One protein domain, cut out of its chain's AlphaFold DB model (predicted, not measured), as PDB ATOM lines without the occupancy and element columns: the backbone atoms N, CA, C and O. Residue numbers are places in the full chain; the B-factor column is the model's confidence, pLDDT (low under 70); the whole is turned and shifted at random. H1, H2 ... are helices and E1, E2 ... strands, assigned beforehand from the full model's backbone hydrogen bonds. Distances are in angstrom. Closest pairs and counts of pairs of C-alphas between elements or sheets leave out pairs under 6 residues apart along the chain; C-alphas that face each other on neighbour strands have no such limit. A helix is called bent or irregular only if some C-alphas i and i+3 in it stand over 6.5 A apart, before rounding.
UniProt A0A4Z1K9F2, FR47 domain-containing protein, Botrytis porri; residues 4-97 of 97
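Overview. This is residues 4 to 97 of the 97 residues of the protein "FR47 domain-containing protein" of Botrytis porri (UniProt A0A4Z1K9F2). A hairpin of two short strands, E1 and E2, and the longer helix H1 packed on it make a small body, with H2 packed on the first half of H1; from H2 a long link runs away to the short helix H3, far from the rest. Residues 88 to 94, of which 89 to 94 belong to H3, stick out at the end of this arm, which makes the length of the whole. The printed part has 94 residues with two named strands and three named helices, in the order E1, E2, H1, H2, H3; the sheet has the order E1 - E2 and is antiparallel. The class is mixed, helices and strands, with 40 residues, under half, in named elements. The whole is loose, with a radius of gyration of the C-alphas of 16.7 A and spans of 51 by 35 by 25 A.

Along the chain. E1, residues 4 to 7, begins at C-alpha 4 (171.243, 159.370, 157.871) and is 10.4 A long. E2, residues 13 to 18, is 14.1 A long. H1, residues 27 to 40, begins at C-alpha 27 (169.231, 159.525, 149.280) and is 19.9 A long. H2, residues 65 to 73, is 11.9 A long. H3, residues 89 to 95, is 9.5 A long and ends at C-alpha 95 (154.468, 138.087, 184.779); it is irregular, with C-alphas 90 and 93 7.7 A apart.

Arrangement. E1 and E2 form a hairpin, antiparallel at 179 degrees between their directions. N 4 and O 17, at 3.0 A, and N 14 and O 6, at 2.9 A, are within hydrogen-bond range. The closest C-alphas of E1 and H1 are those of Trp 4 and Val 31, 6.5 A apart. The closest of E2 and H1 are those of Val 18 and Ala 28, 6.3 A apart. H1 touches H2 with its residues 28 to 32 alone; the closest C-alphas, of Thr 29 and Val 70, are 5.3 A apart. These two helices run the same way at a steep tilt of 42 degrees. E2 and H2 are only just apart, with a closest C-alpha distance of 8.1 A. H3 touches no helix and is apart from both strands. In H1 and H2 every O i to N i+4 pair is within hydrogen-bond range; in H3 it is 1 of 3, beside 3 of 4 O i to N i+3 pairs.

Size, cuts and confidence. The C-alphas of Leu 25 and Gly 97, the two farthest apart, are 51.8 A from each other. The printed part has no cut and ends at the chain's last residue. The links from H1 to H2, 24 residues, and from H2 to H3, 15 residues, are long. The mean pLDDT of the printed part is 90.1; residues 49 to 52 and residue 97 are under 70.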
ATOM      1  N   TRP A   4     170.226 160.012 157.027       97.94
ATOM      2  CA  TRP A   4     171.243 159.370 157.871       97.94
ATOM      3  C   TRP A   4     170.945 157.886 158.092       97.94
ATOM      4  O   TRP A   4     169.820 157.442 157.872       97.94
ATOM      5  N   ALA A   5     171.949 157.143 158.552       96.69
ATOM      6  CA  ALA A   5     171.839 155.792 159.094       96.69
ATOM      7  C   ALA A   5     173.017 155.527 160.042       96.69
ATOM      8  O   ALA A   5     174.000 156.272 160.029       96.69
ATOM      9  N   PHE A   6     172.924 154.459 160.826       91.81
ATOM     10  CA  PHE A   6     174.012 153.941 161.649       91.81
ATOM     11  C   PHE A   6     174.510 152.607 161.100       91.81
ATOM     12  O   PHE A   6     173.748 151.865 160.480       91.81
ATOM     13  N   VAL A   7     175.783 152.305 161.353       87.62
ATOM     14  CA  VAL A   7     176.347 150.970 161.153       87.62
ATOM     15  C   VAL A   7     176.742 150.417 162.513       87.62
ATOM     16  O   VAL A   7     177.505 151.051 163.239       87.62
ATOM     17  N   GLY A   8     176.175 149.269 162.871       84.62
ATOM     18  CA  GLY A   8     176.537 148.511 164.059       84.62
ATOM     19  C   GLY A   8     177.882 147.811 163.886       84.62
ATOM     20  O   GLY A   8     178.304 147.513 162.768       84.62
ATOM     21  N   ILE A   9     178.540 147.510 165.006       81.06
ATOM     22  CA  ILE A   9     179.831 146.797 165.041       81.06
ATOM     23  C   ILE A   9     179.773 145.395 164.410       81.06
ATOM     24  O   ILE A   9     180.793 144.835 164.030       81.06
ATOM     25  N   ASP A  10     178.574 144.837 164.276       84.06
ATOM     26  CA  ASP A  10     178.280 143.547 163.657       84.06
ATOM     27  C   ASP A  10     177.901 143.663 162.166       84.06
ATOM     28  O   ASP A  10     177.517 142.678 161.538       84.06
ATOM     29  N   GLY A  11     177.987 144.869 161.592       85.19
ATOM     30  CA  GLY A  11     177.586 145.157 160.217       85.19
ATOM     31  C   GLY A  11     176.101 145.468 160.031       85.19
ATOM     32  O   GLY A  11     175.646 145.524 158.884       85.19
ATOM     33  N   THR A  12     175.344 145.699 161.110       90.62
ATOM     34  CA  THR A  12     173.939 146.121 161.006       90.62
ATOM     35  C   THR A  12     173.827 147.521 160.400       90.62
ATOM     36  O   THR A  12     174.269 148.490 161.006       90.62
ATOM     37  N   LEU A  13     173.151 147.684 159.267       94.00
ATOM     38  CA  LEU A  13     172.649 148.978 158.809       94.00
ATOM     39  C   LEU A  13     171.347 149.297 159.556       94.00
ATOM     40  O   LEU A  13     170.301 148.705 159.281       94.00
ATOM     41  N   ALA A  14     171.403 150.244 160.489       94.00
ATOM     42  CA  ALA A  14     170.306 150.567 161.396       94.00
ATOM     43  C   ALA A  14     169.798 152.003 161.222       94.00
ATOM     44  O   ALA A  14     170.526 152.909 160.810       94.00
ATOM     45  N   THR A  15     168.529 152.217 161.581       94.62
ATOM     46  CA  THR A  15     167.911 153.551 161.720       94.62
ATOM     47  C   THR A  15     168.073 154.436 160.475       94.62
ATOM     48  O   THR A  15     168.249 155.650 160.572       94.62
ATOM     49  N   LEU A  16     168.021 153.831 159.282       97.19
ATOM     50  CA  LEU A  16     168.055 154.573 158.025       97.19
ATOM     51  C   LEU A  16     166.812 155.454 157.909       97.19
ATOM     52  O   LEU A  16     165.679 154.971 157.927       97.19
ATOM     53  N   TYR A  17     167.032 156.751 157.740       97.62
ATOM     54  CA  TYR A  17     165.969 157.731 157.646       97.62
ATOM     55  C   TYR A  17     166.264 158.769 156.569       97.62
ATOM     56  O   TYR A  17     167.399 159.203 156.377       97.62
ATOM     57  N   VAL A  18     165.199 159.198 155.894       98.44
ATOM     58  CA  VAL A  18     165.191 160.350 154.991       98.44
ATOM     59  C   VAL A  18     163.995 161.222 155.345       98.44
ATOM     60  O   VAL A  18     162.863 160.725 155.465       98.44
ATOM     61  N   LEU A  19     164.251 162.522 155.488       98.19
ATOM     62  CA  LEU A  19     163.233 163.526 155.771       98.19
ATOM     63  C   LEU A  19     162.101 163.431 154.730       98.19
ATOM     64  O   LEU A  19     162.408 163.336 153.541       98.19
ATOM     65  N   PRO A  20     160.810 163.460 155.123       97.75
ATOM     66  CA  PRO A  20     159.694 163.235 154.200       97.75
ATOM     67  C   PRO A  20     159.739 164.082 152.927       97.75
ATOM     68  O   PRO A  20     159.531 163.549 151.841       97.75
ATOM     69  N   SER A  21     160.106 165.362 153.046       98.06
ATOM     70  CA  SER A  21     160.232 166.310 151.928       98.06
ATOM     71  C   SER A  21     161.351 165.985 150.929       98.06
ATOM     72  O   SER A  21     161.418 166.608 149.878       98.06
ATOM     73  N   HIS A  22     162.232 165.032 151.246       97.88
ATOM     74  CA  HIS A  22     163.407 164.661 150.449       97.88
ATOM     75  C   HIS A  22     163.400 163.172 150.046       97.88
ATOM     76  O   HIS A  22     164.411 162.627 149.593       97.88
ATOM     77  N   ARG A  23     162.271 162.475 150.230       96.69
ATOM     78  CA  ARG A  23     162.108 161.073 149.809       96.69
ATOM     79  C   ARG A  23     161.954 160.973 148.290       96.69
ATOM     80  O   ARG A  23     161.635 161.942 147.619       96.69
ATOM     81  N   GLY A  24     162.216 159.786 147.740       95.56
ATOM     82  CA  GLY A  24     162.155 159.543 146.290       95.56
ATOM     83  C   GLY A  24     163.374 160.038 145.501       95.56
ATOM     84  O   GLY A  24     163.503 159.717 144.329       95.56
ATOM     85  N   LEU A  25     164.314 160.735 146.148       97.06
ATOM     86  CA  LEU A  25     165.526 161.280 145.518       97.06
ATOM     87  C   LEU A  25     166.734 160.323 145.551       97.06
ATOM     88  O   LEU A  25     167.859 160.722 145.276       97.06
ATOM     89  N   GLY A  26     166.540 159.067 145.968       97.12
ATOM     90  CA  GLY A  26     167.617 158.069 146.068       97.12
ATOM     91  C   GLY A  26     168.579 158.238 147.257       97.12
ATOM     92  O   GLY A  26     169.491 157.427 147.415       97.12
ATOM     93  N   LEU A  27     168.358 159.228 148.131       98.31
ATOM     94  CA  LEU A  27     169.231 159.525 149.280       98.31
ATOM     95  C   LEU A  27     169.427 158.331 150.224       98.31
ATOM     96  O   LEU A  27     170.535 158.106 150.700       98.31
ATOM     97  N   ALA A  28     168.374 157.544 150.461       97.94
ATOM     98  CA  ALA A  28     168.433 156.378 151.342       97.94
ATOM     99  C   ALA A  28     169.473 155.354 150.853       97.94
ATOM    100  O   ALA A  28     170.361 154.944 151.597       97.94
ATOM    101  N   THR A  29     169.402 155.000 149.568       97.88
ATOM    102  CA  THR A  29     170.343 154.077 148.927       97.88
ATOM    103  C   THR A  29     171.751 154.660 148.870       97.88
ATOM    104  O   THR A  29     172.716 153.924 149.056       97.88
ATOM    105  N   TYR A  30     171.886 155.967 148.626       98.00
ATOM    106  CA  TYR A  30     173.188 156.631 148.608       98.00
ATOM    107  C   TYR A  30     173.895 156.529 149.967       98.00
ATOM    108  O   TYR A  30     175.021 156.041 150.030       98.00
ATOM    109  N   VAL A  31     173.206 156.906 151.051       97.81
ATOM    110  CA  VAL A  31     173.735 156.814 152.422       97.81
ATOM    111  C   VAL A  31     174.118 155.374 152.762       97.81
ATOM    112  O   VAL A  31     175.223 155.130 153.236       97.81
ATOM    113  N   ALA A  32     173.239 154.412 152.467       96.94
ATOM    114  CA  ALA A  32     173.496 153.005 152.751       96.94
ATOM    115  C   ALA A  32     174.727 152.464 152.001       96.94
ATOM    116  O   ALA A  32     175.587 151.822 152.602       96.94
ATOM    117  N   ARG A  33     174.856 152.762 150.700       95.81
ATOM    118  CA  ARG A  33     176.012 152.345 149.887       95.81
ATOM    119  C   ARG A  33     177.315 152.939 150.398       95.81
ATOM    120  O   ARG A  33     178.317 152.233 150.429       95.81
ATOM    121  N   GLU A  34     177.303 154.213 150.771       95.56
ATOM    122  CA  GLU A  34     178.505 154.888 151.247       95.56
ATOM    123  C   GLU A  34     178.971 154.326 152.592       95.56
ATOM    124  O   GLU A  34     180.155 154.039 152.756       95.56
ATOM    125  N   LEU A  35     178.046 154.079 153.521       92.31
ATOM    126  CA  LEU A  35     178.360 153.445 154.801       92.31
ATOM    127  C   LEU A  35     178.952 152.043 154.618       92.31
ATOM    128  O   LEU A  35     180.000 151.743 155.185       92.31
ATOM    129  N   ILE A  36     178.339 151.212 153.771       89.94
ATOM    130  CA  ILE A  36     178.832 149.858 153.476       89.94
ATOM    131  C   ILE A  36     180.194 149.905 152.776       89.94
ATOM    132  O   ILE A  36     181.065 149.092 153.074       89.94
ATOM    133  N   ARG A  37     180.413 150.866 151.870       91.00
ATOM    134  CA  ARG A  37     181.708 151.052 151.202       91.00
ATOM    135  C   ARG A  37     182.805 151.362 152.217       91.00
ATOM    136  O   ARG A  37     183.836 150.701 152.186       91.00
ATOM    137  N   ARG A  38     182.583 152.338 153.104       89.69
ATOM    138  CA  ARG A  38     183.529 152.723 154.169       89.69
ATOM    139  C   ARG A  38     183.808 151.567 155.121       89.69
ATOM    140  O   ARG A  38     184.959 151.297 155.451       89.69
ATOM    141  N   PHE A  39     182.757 150.834 155.471       86.31
ATOM    142  CA  PHE A  39     182.841 149.625 156.279       86.31
ATOM    143  C   PHE A  39     183.707 148.547 155.621       86.31
ATOM    144  O   PHE A  39     184.611 148.016 156.258       86.31
ATOM    145  N   GLY A  40     183.511 148.289 154.327       84.94
ATOM    146  CA  GLY A  40     184.279 147.295 153.577       84.94
ATOM    147  C   GLY A  40     185.758 147.640 153.366       84.94
ATOM    148  O   GLY A  40     186.546 146.732 153.125       84.94
ATOM    149  N   ILE A  41     186.152 148.916 153.469       88.00
ATOM    150  CA  ILE A  41     187.562 149.343 153.364       88.00
ATOM    151  C   ILE A  41     188.235 149.574 154.726       88.00
ATOM    152  O   ILE A  41     189.363 150.057 154.771       88.00
ATOM    153  N   GLY A  42     187.560 149.232 155.828       85.62
ATOM    154  CA  GLY A  42     188.140 149.275 157.170       85.62
ATOM    155  C   GLY A  42     188.209 150.666 157.809       85.62
ATOM    156  O   GLY A  42     188.943 150.832 158.777       85.62
ATOM    157  N   GLU A  43     187.435 151.654 157.336       88.06
ATOM    158  CA  GLU A  43     187.381 152.995 157.962       88.06
ATOM    159  C   GLU A  43     186.840 152.973 159.409       88.06
ATOM    160  O   GLU A  43     186.972 153.969 160.110       88.06
ATOM    161  N   PHE A  44     186.258 151.854 159.859       82.88
ATOM    162  CA  PHE A  44     185.733 151.654 161.219       82.88
ATOM    163  C   PHE A  44     186.547 150.634 162.039       82.88
ATOM    164  O   PHE A  44     186.038 150.050 162.999       82.88
ATOM    165  N   ALA A  45     187.803 150.375 161.655       82.69
ATOM    166  CA  ALA A  45     188.673 149.418 162.346       82.69
ATOM    167  C   ALA A  45     188.952 149.792 163.807       82.69
ATOM    168  O   ALA A  45     189.070 148.911 164.657       82.69
ATOM    169  N   ASP A  46     188.998 151.086 164.109       83.50
ATOM    170  CA  ASP A  46     189.132 151.639 165.458       83.50
ATOM    171  C   ASP A  46     187.927 151.325 166.359       83.50
ATOM    172  O   ASP A  46     188.079 151.203 167.574       83.50
ATOM    173  N   LEU A  47     186.751 151.105 165.768       78.06
ATOM    174  CA  LEU A  47     185.531 150.688 166.464       78.06
ATOM    175  C   LEU A  47     185.451 149.165 166.678       78.06
ATOM    176  O   LEU A  47     184.412 148.651 167.093       78.06
ATOM    177  N   GLY A  48     186.541 148.436 166.406       72.81
ATOM    178  CA  GLY A  48     186.644 146.991 166.609       72.81
ATOM    179  C   GLY A  48     186.229 146.147 165.403       72.81
ATOM    180  O   GLY A  48     186.079 144.934 165.543       72.81
ATOM    181  N   PHE A  49     186.062 146.753 164.220       69.62
ATOM    182  CA  PHE A  49     185.610 146.050 163.021       69.62
ATOM    183  C   PHE A  49     186.541 146.246 161.814       69.62
ATOM    184  O   PHE A  49     186.611 147.311 161.212       69.62
ATOM    185  N   ASN A  50     187.224 145.183 161.393       67.50
ATOM    186  CA  ASN A  50     188.249 145.228 160.340       67.50
ATOM    187  C   ASN A  50     187.754 144.855 158.924       67.50
ATOM    188  O   ASN A  50     188.579 144.581 158.056       67.50
ATOM    189  N   GLY A  51     186.442 144.762 158.677       64.06
ATOM    190  CA  GLY A  51     185.928 144.314 157.370       64.06
ATOM    191  C   GLY A  51     185.879 142.796 157.178       64.06
ATOM    192  O   GLY A  51     185.349 142.339 156.169       64.06
ATOM    193  N   SER A  52     186.402 141.998 158.118       67.12
ATOM    194  CA  SER A  52     186.666 140.568 157.881       67.12
ATOM    195  C   SER A  52     185.430 139.679 157.775       67.12
ATOM    196  O   SER A  52     185.521 138.626 157.149       67.12
ATOM    197  N   SER A  53     184.278 140.077 158.332       70.69
ATOM    198  CA  SER A  53     183.051 139.285 158.181       70.69
ATOM    199  C   SER A  53     182.582 139.242 156.724       70.69
ATOM    200  O   SER A  53     181.947 138.273 156.322       70.69
ATOM    201  N   GLY A  54     182.877 140.283 155.933       73.88
ATOM    202  CA  GLY A  54     182.429 140.419 154.545       73.88
ATOM    203  C   GLY A  54     180.918 140.622 154.371       73.88
ATOM    204  O   GLY A  54     180.454 140.741 153.236       73.88
ATOM    205  N   PHE A  55     180.149 140.689 155.462       82.88
ATOM    206  CA  PHE A  55     178.692 140.798 155.434       82.88
ATOM    207  C   PHE A  55     178.201 142.046 156.168       82.88
ATOM    208  O   PHE A  55     178.727 142.432 157.209       82.88
ATOM    209  N   VAL A  56     177.148 142.640 155.610       89.50
ATOM    210  CA  VAL A  56     176.323 143.682 156.228       89.50
ATOM    211  C   VAL A  56     174.879 143.210 156.205       89.50
ATOM    212  O   VAL A  56     174.468 142.500 155.281       89.50
ATOM    213  N   HIS A  57     174.104 143.586 157.212       93.19
ATOM    214  CA  HIS A  57     172.738 143.096 157.378       93.19
ATOM    215  C   HIS A  57     171.817 144.186 157.930       93.19
ATOM    216  O   HIS A  57     172.270 145.277 158.261       93.19
ATOM    217  N   SER A  58     170.509 143.958 157.917       95.81
ATOM    218  CA  SER A  58     169.527 144.890 158.476       95.81
ATOM    219  C   SER A  58     168.222 144.152 158.727       95.81
ATOM    220  O   SER A  58     167.754 143.424 157.844       95.81
ATOM    221  N   ASP A  59     167.608 144.387 159.884       95.81
ATOM    222  CA  ASP A  59     166.229 143.988 160.131       95.81
ATOM    223  C   ASP A  59     165.283 144.966 159.431       95.81
ATOM    224  O   ASP A  59     165.152 146.140 159.792       95.81
ATOM    225  N   VAL A  60     164.596 144.473 158.404       96.44
ATOM    226  CA  VAL A  60     163.597 145.244 157.666       96.44
ATOM    227  C   VAL A  60     162.211 144.748 158.043       96.44
ATOM    228  O   VAL A  60     161.884 143.585 157.823       96.44
ATOM    229  N   LYS A  61     161.373 145.650 158.570       96.00
ATOM    230  CA  LYS A  61     159.955 145.361 158.815       96.00
ATOM    231  C   LYS A  61     159.290 144.913 157.512       96.00
ATOM    232  O   LYS A  61     159.306 145.660 156.534       96.00
ATOM    233  N   GLU A  62     158.657 143.746 157.533       95.88
ATOM    234  CA  GLU A  62     157.906 143.222 156.394       95.88
ATOM    235  C   GLU A  62     156.830 144.214 155.922       95.88
ATOM    236  O   GLU A  62     156.119 144.828 156.726       95.88
ATOM    237  N   GLY A  63     156.760 144.426 154.605       96.12
ATOM    238  CA  GLY A  63     155.863 145.402 153.986       96.12
ATOM    239  C   GLY A  63     156.412 146.831 153.969       96.12
ATOM    240  O   GLY A  63     155.789 147.724 153.388       96.12
ATOM    241  N   ASN A  64     157.592 147.090 154.546       96.56
ATOM    242  CA  ASN A  64     158.290 148.359 154.360       96.56
ATOM    243  C   ASN A  64     158.982 148.387 152.989       96.56
ATOM    244  O   ASN A  64     160.201 148.238 152.875       96.56
ATOM    245  N   ALA A  65     158.194 148.642 151.942       96.12
ATOM    246  CA  ALA A  65     158.655 148.640 150.555       96.12
ATOM    247  C   ALA A  65     159.869 149.558 150.300       96.12
ATOM    248  O   ALA A  65     160.701 149.258 149.442       96.12
ATOM    249  N   GLY A  66     159.990 150.661 151.049       96.19
ATOM    250  CA  GLY A  66     161.120 151.585 150.958       96.19
ATOM    251  C   GLY A  66     162.422 150.956 151.451       96.19
ATOM    252  O   GLY A  66     163.396 150.899 150.699       96.19
ATOM    253  N   SER A  67     162.435 150.446 152.685       96.75
ATOM    254  CA  SER A  67     163.615 149.783 153.258       96.75
ATOM    255  C   SER A  67     163.958 148.485 152.525       96.75
ATOM    256  O   SER A  67     165.126 148.232 152.240       96.75
ATOM    257  N   GLU A  68     162.958 147.702 152.116       97.25
ATOM    258  CA  GLU A  68     163.176 146.532 151.260       97.25
ATOM    259  C   GLU A  68     163.799 146.923 149.911       97.25
ATOM    260  O   GLU A  68     164.679 146.232 149.396       97.25
ATOM    261  N   GLY A  69     163.364 148.048 149.337       97.06
ATOM    262  CA  GLY A  69     163.929 148.608 148.113       97.06
ATOM    263  C   GLY A  69     165.403 148.975 148.268       97.06
ATOM    264  O   GLY A  69     166.198 148.671 147.379       97.06
ATOM    265  N   VAL A  70     165.782 149.558 149.409       97.69
ATOM    266  CA  VAL A  70     167.188 149.839 149.737       97.69
ATOM    267  C   VAL A  70     167.994 148.543 149.803       97.69
ATOM    268  O   VAL A  70     169.011 148.436 149.119       97.69
ATOM    269  N   MET A  71     167.528 147.529 150.540       96.94
ATOM    270  CA  MET A  71     168.254 146.256 150.655       96.94
ATOM    271  C   MET A  71     168.379 145.533 149.307       96.94
ATOM    272  O   MET A  71     169.452 145.023 148.983       96.94
ATOM    273  N   ARG A  72     167.338 145.565 148.459       96.69
ATOM    274  CA  ARG A  72     167.415 145.058 147.075       96.69
ATOM    275  C   ARG A  72     168.439 145.819 146.234       96.69
ATOM    276  O   ARG A  72     169.205 145.193 145.505       96.69
ATOM    277  N   ALA A  73     168.497 147.147 146.344       96.50
ATOM    278  CA  ALA A  73     169.477 147.966 145.624       96.50
ATOM    279  C   ALA A  73     170.927 147.675 146.058       96.50
ATOM    280  O   ALA A  73     171.852 147.810 145.256       96.50
ATOM    281  N   LEU A  74     171.118 147.224 147.299       95.06
ATOM    282  CA  LEU A  74     172.392 146.732 147.828       95.06
ATOM    283  C   LEU A  74     172.699 145.276 147.448       95.06
ATOM    284  O   LEU A  74     173.733 144.753 147.852       95.06
ATOM    285  N   ARG A  75     171.828 144.619 146.668       95.19
ATOM    286  CA  ARG A  75     171.898 143.185 146.336       95.19
ATOM    287  C   ARG A  75     171.807 142.264 147.561       95.19
ATOM    288  O   ARG A  75     172.219 141.107 147.489       95.19
ATOM    289  N   GLY A  76     171.246 142.765 148.663       94.38
ATOM    290  CA  GLY A  76     170.944 141.968 149.845       94.38
ATOM    291  C   GLY A  76     169.923 140.875 149.531       94.38
ATOM    292  O   GLY A  76     169.069 141.028 148.653       94.38
ATOM    293  N   LYS A  77     170.012 139.762 150.259       93.75
ATOM    294  CA  LYS A  77     169.077 138.635 150.170       93.75
ATOM    295  C   LYS A  77     168.423 138.426 151.531       93.75
ATOM    296  O   LYS A  77     169.101 138.544 152.549       93.75
ATOM    297  N   ARG A  78     167.122 138.112 151.546       93.69
ATOM    298  CA  ARG A  78     166.427 137.688 152.772       93.69
ATOM    299  C   ARG A  78     167.094 136.407 153.272       93.69
ATOM    300  O   ARG A  78     167.276 135.484 152.481       93.69
ATOM    301  N   SER A  79     167.469 136.388 154.547       92.38
ATOM    302  CA  SER A  79     168.140 135.245 155.172       92.38
ATOM    303  C   SER A  79     167.185 134.488 156.096       92.38
ATOM    304  O   SER A  79     166.940 133.304 155.891       92.38
ATOM    305  N   TRP A  80     166.569 135.193 157.048       92.94
ATOM    306  CA  TRP A  80     165.557 134.654 157.957       92.94
ATOM    307  C   TRP A  80     164.498 135.708 158.296       92.94
ATOM    308  O   TRP A  80     164.565 136.856 157.847       92.94
ATOM    309  N   GLU A  81     163.505 135.281 159.068       94.94
ATOM    310  CA  GLU A  81     162.431 136.099 159.619       94.94
ATOM    311  C   GLU A  81     162.535 136.130 161.139       94.94
ATOM    312  O   GLU A  81     162.785 135.102 161.766       94.94
ATOM    313  N   SER A  82     162.323 137.310 161.717       93.94
ATOM    314  CA  SER A  82     162.334 137.534 163.162       93.94
ATOM    315  C   SER A  82     161.013 138.167 163.586       93.94
ATOM    316  O   SER A  82     160.439 138.973 162.854       93.94
ATOM    317  N   SER A  83     160.538 137.832 164.785       94.94
ATOM    318  CA  SER A  83     159.375 138.485 165.396       94.94
ATOM    319  C   SER A  83     159.823 139.550 166.390       94.94
ATOM    320  O   SER A  83     160.724 139.309 167.189       94.94
ATOM    321  N   TYR A  84     159.170 140.712 166.369       93.38
ATOM    322  CA  TYR A  84     159.325 141.732 167.405       93.38
ATOM    323  C   TYR A  84     158.155 141.621 168.383       93.38
ATOM    324  O   TYR A  84     157.011 141.895 168.011       93.38
ATOM    325  N   LEU A  85     158.431 141.199 169.616       93.31
ATOM    326  CA  LEU A  85     157.417 141.011 170.650       93.31
ATOM    327  C   LEU A  85     157.441 142.186 171.625       93.31
ATOM    328  O   LEU A  85     158.495 142.552 172.140       93.31
ATOM    329  N   TRP A  86     156.269 142.755 171.888       91.31
ATOM    330  CA  TRP A  86     156.084 143.758 172.931       91.31
ATOM    331  C   TRP A  86     155.583 143.076 174.197       91.31
ATOM    332  O   TRP A  86     154.672 142.252 174.139       91.31
ATOM    333  N   VAL A  87     156.159 143.453 175.334       88.94
ATOM    334  CA  VAL A  87     155.639 143.104 176.657       88.94
ATOM    335  C   VAL A  87     155.147 144.393 177.290       88.94
ATOM    336  O   VAL A  87     155.885 145.377 177.342       88.94
ATOM    337  N   ASP A  88     153.895 144.398 177.737       88.81
ATOM    338  CA  ASP A  88     153.329 145.550 178.427       88.81
ATOM    339  C   ASP A  88     153.907 145.637 179.845       88.81
ATOM    340  O   ASP A  88     153.768 144.726 180.662       88.81
ATOM    341  N   CYS A  89     154.575 146.751 180.150       88.81
ATOM    342  CA  CYS A  89     155.113 146.991 181.482       88.81
ATOM    343  C   CYS A  89     154.013 147.193 182.537       88.81
ATOM    344  O   CYS A  89     154.299 147.042 183.722       88.81
ATOM    345  N   ALA A  90     152.769 147.500 182.153       90.81
ATOM    346  CA  ALA A  90     151.655 147.627 183.092       90.81
ATOM    347  C   ALA A  90     151.291 146.294 183.769       90.81
ATOM    348  O   ALA A  90     150.788 146.302 184.890       90.81
ATOM    349  N   VAL A  91     151.593 145.160 183.127       87.50
ATOM    350  CA  VAL A  91     151.299 143.810 183.642       87.50
ATOM    351  C   VAL A  91     152.541 143.091 184.177       87.50
ATOM    352  O   VAL A  91     152.494 141.900 184.467       87.50
ATOM    353  N   VAL A  92     153.670 143.792 184.356       80.19
ATOM    354  CA  VAL A  92     154.927 143.178 184.833       80.19
ATOM    355  C   VAL A  92     154.759 142.476 186.183       80.19
ATOM    356  O   VAL A  92     155.401 141.456 186.421       80.19
ATOM    357  N   HIS A  93     153.872 142.974 187.048       78.19
ATOM    358  CA  HIS A  93     153.577 142.352 188.341       78.19
ATOM    359  C   HIS A  93     152.853 141.000 188.222       78.19
ATOM    360  O   HIS A  93     152.952 140.193 189.138       78.19
ATOM    361  N   GLU A  94     152.157 140.740 187.113       82.44
ATOM    362  CA  GLU A  94     151.487 139.462 186.831       82.44
ATOM    363  C   GLU A  94     152.440 138.444 186.183       82.44
ATOM    364  O   GLU A  94     152.224 137.240 186.288       82.44
ATOM    365  N   VAL A  95     153.495 138.920 185.511       74.94
ATOM    366  CA  VAL A  95     154.468 138.087 184.779       74.94
ATOM    367  C   VAL A  95     155.692 137.735 185.630       74.94
ATOM    368  O   VAL A  95     156.246 136.649 185.488       74.94
ATOM    369  N   CYS A  96     156.130 138.650 186.497       76.44
ATOM    370  CA  CYS A  96     157.325 138.499 187.334       76.44
ATOM    371  C   CYS A  96     157.009 138.186 188.810       76.44
ATOM    372  O   CYS A  96     157.922 138.249 189.637       76.44
ATOM    373  N   GLY A  97     155.733 137.938 189.137       60.25
ATOM    374  CA  GLY A  97     155.241 137.597 190.477       60.25
ATOM    375  C   GLY A  97     155.290 136.108 190.788       60.25
ATOM    376  O   GLY A  97     155.114 135.300 189.849       60.25
TER     377      GLY A  97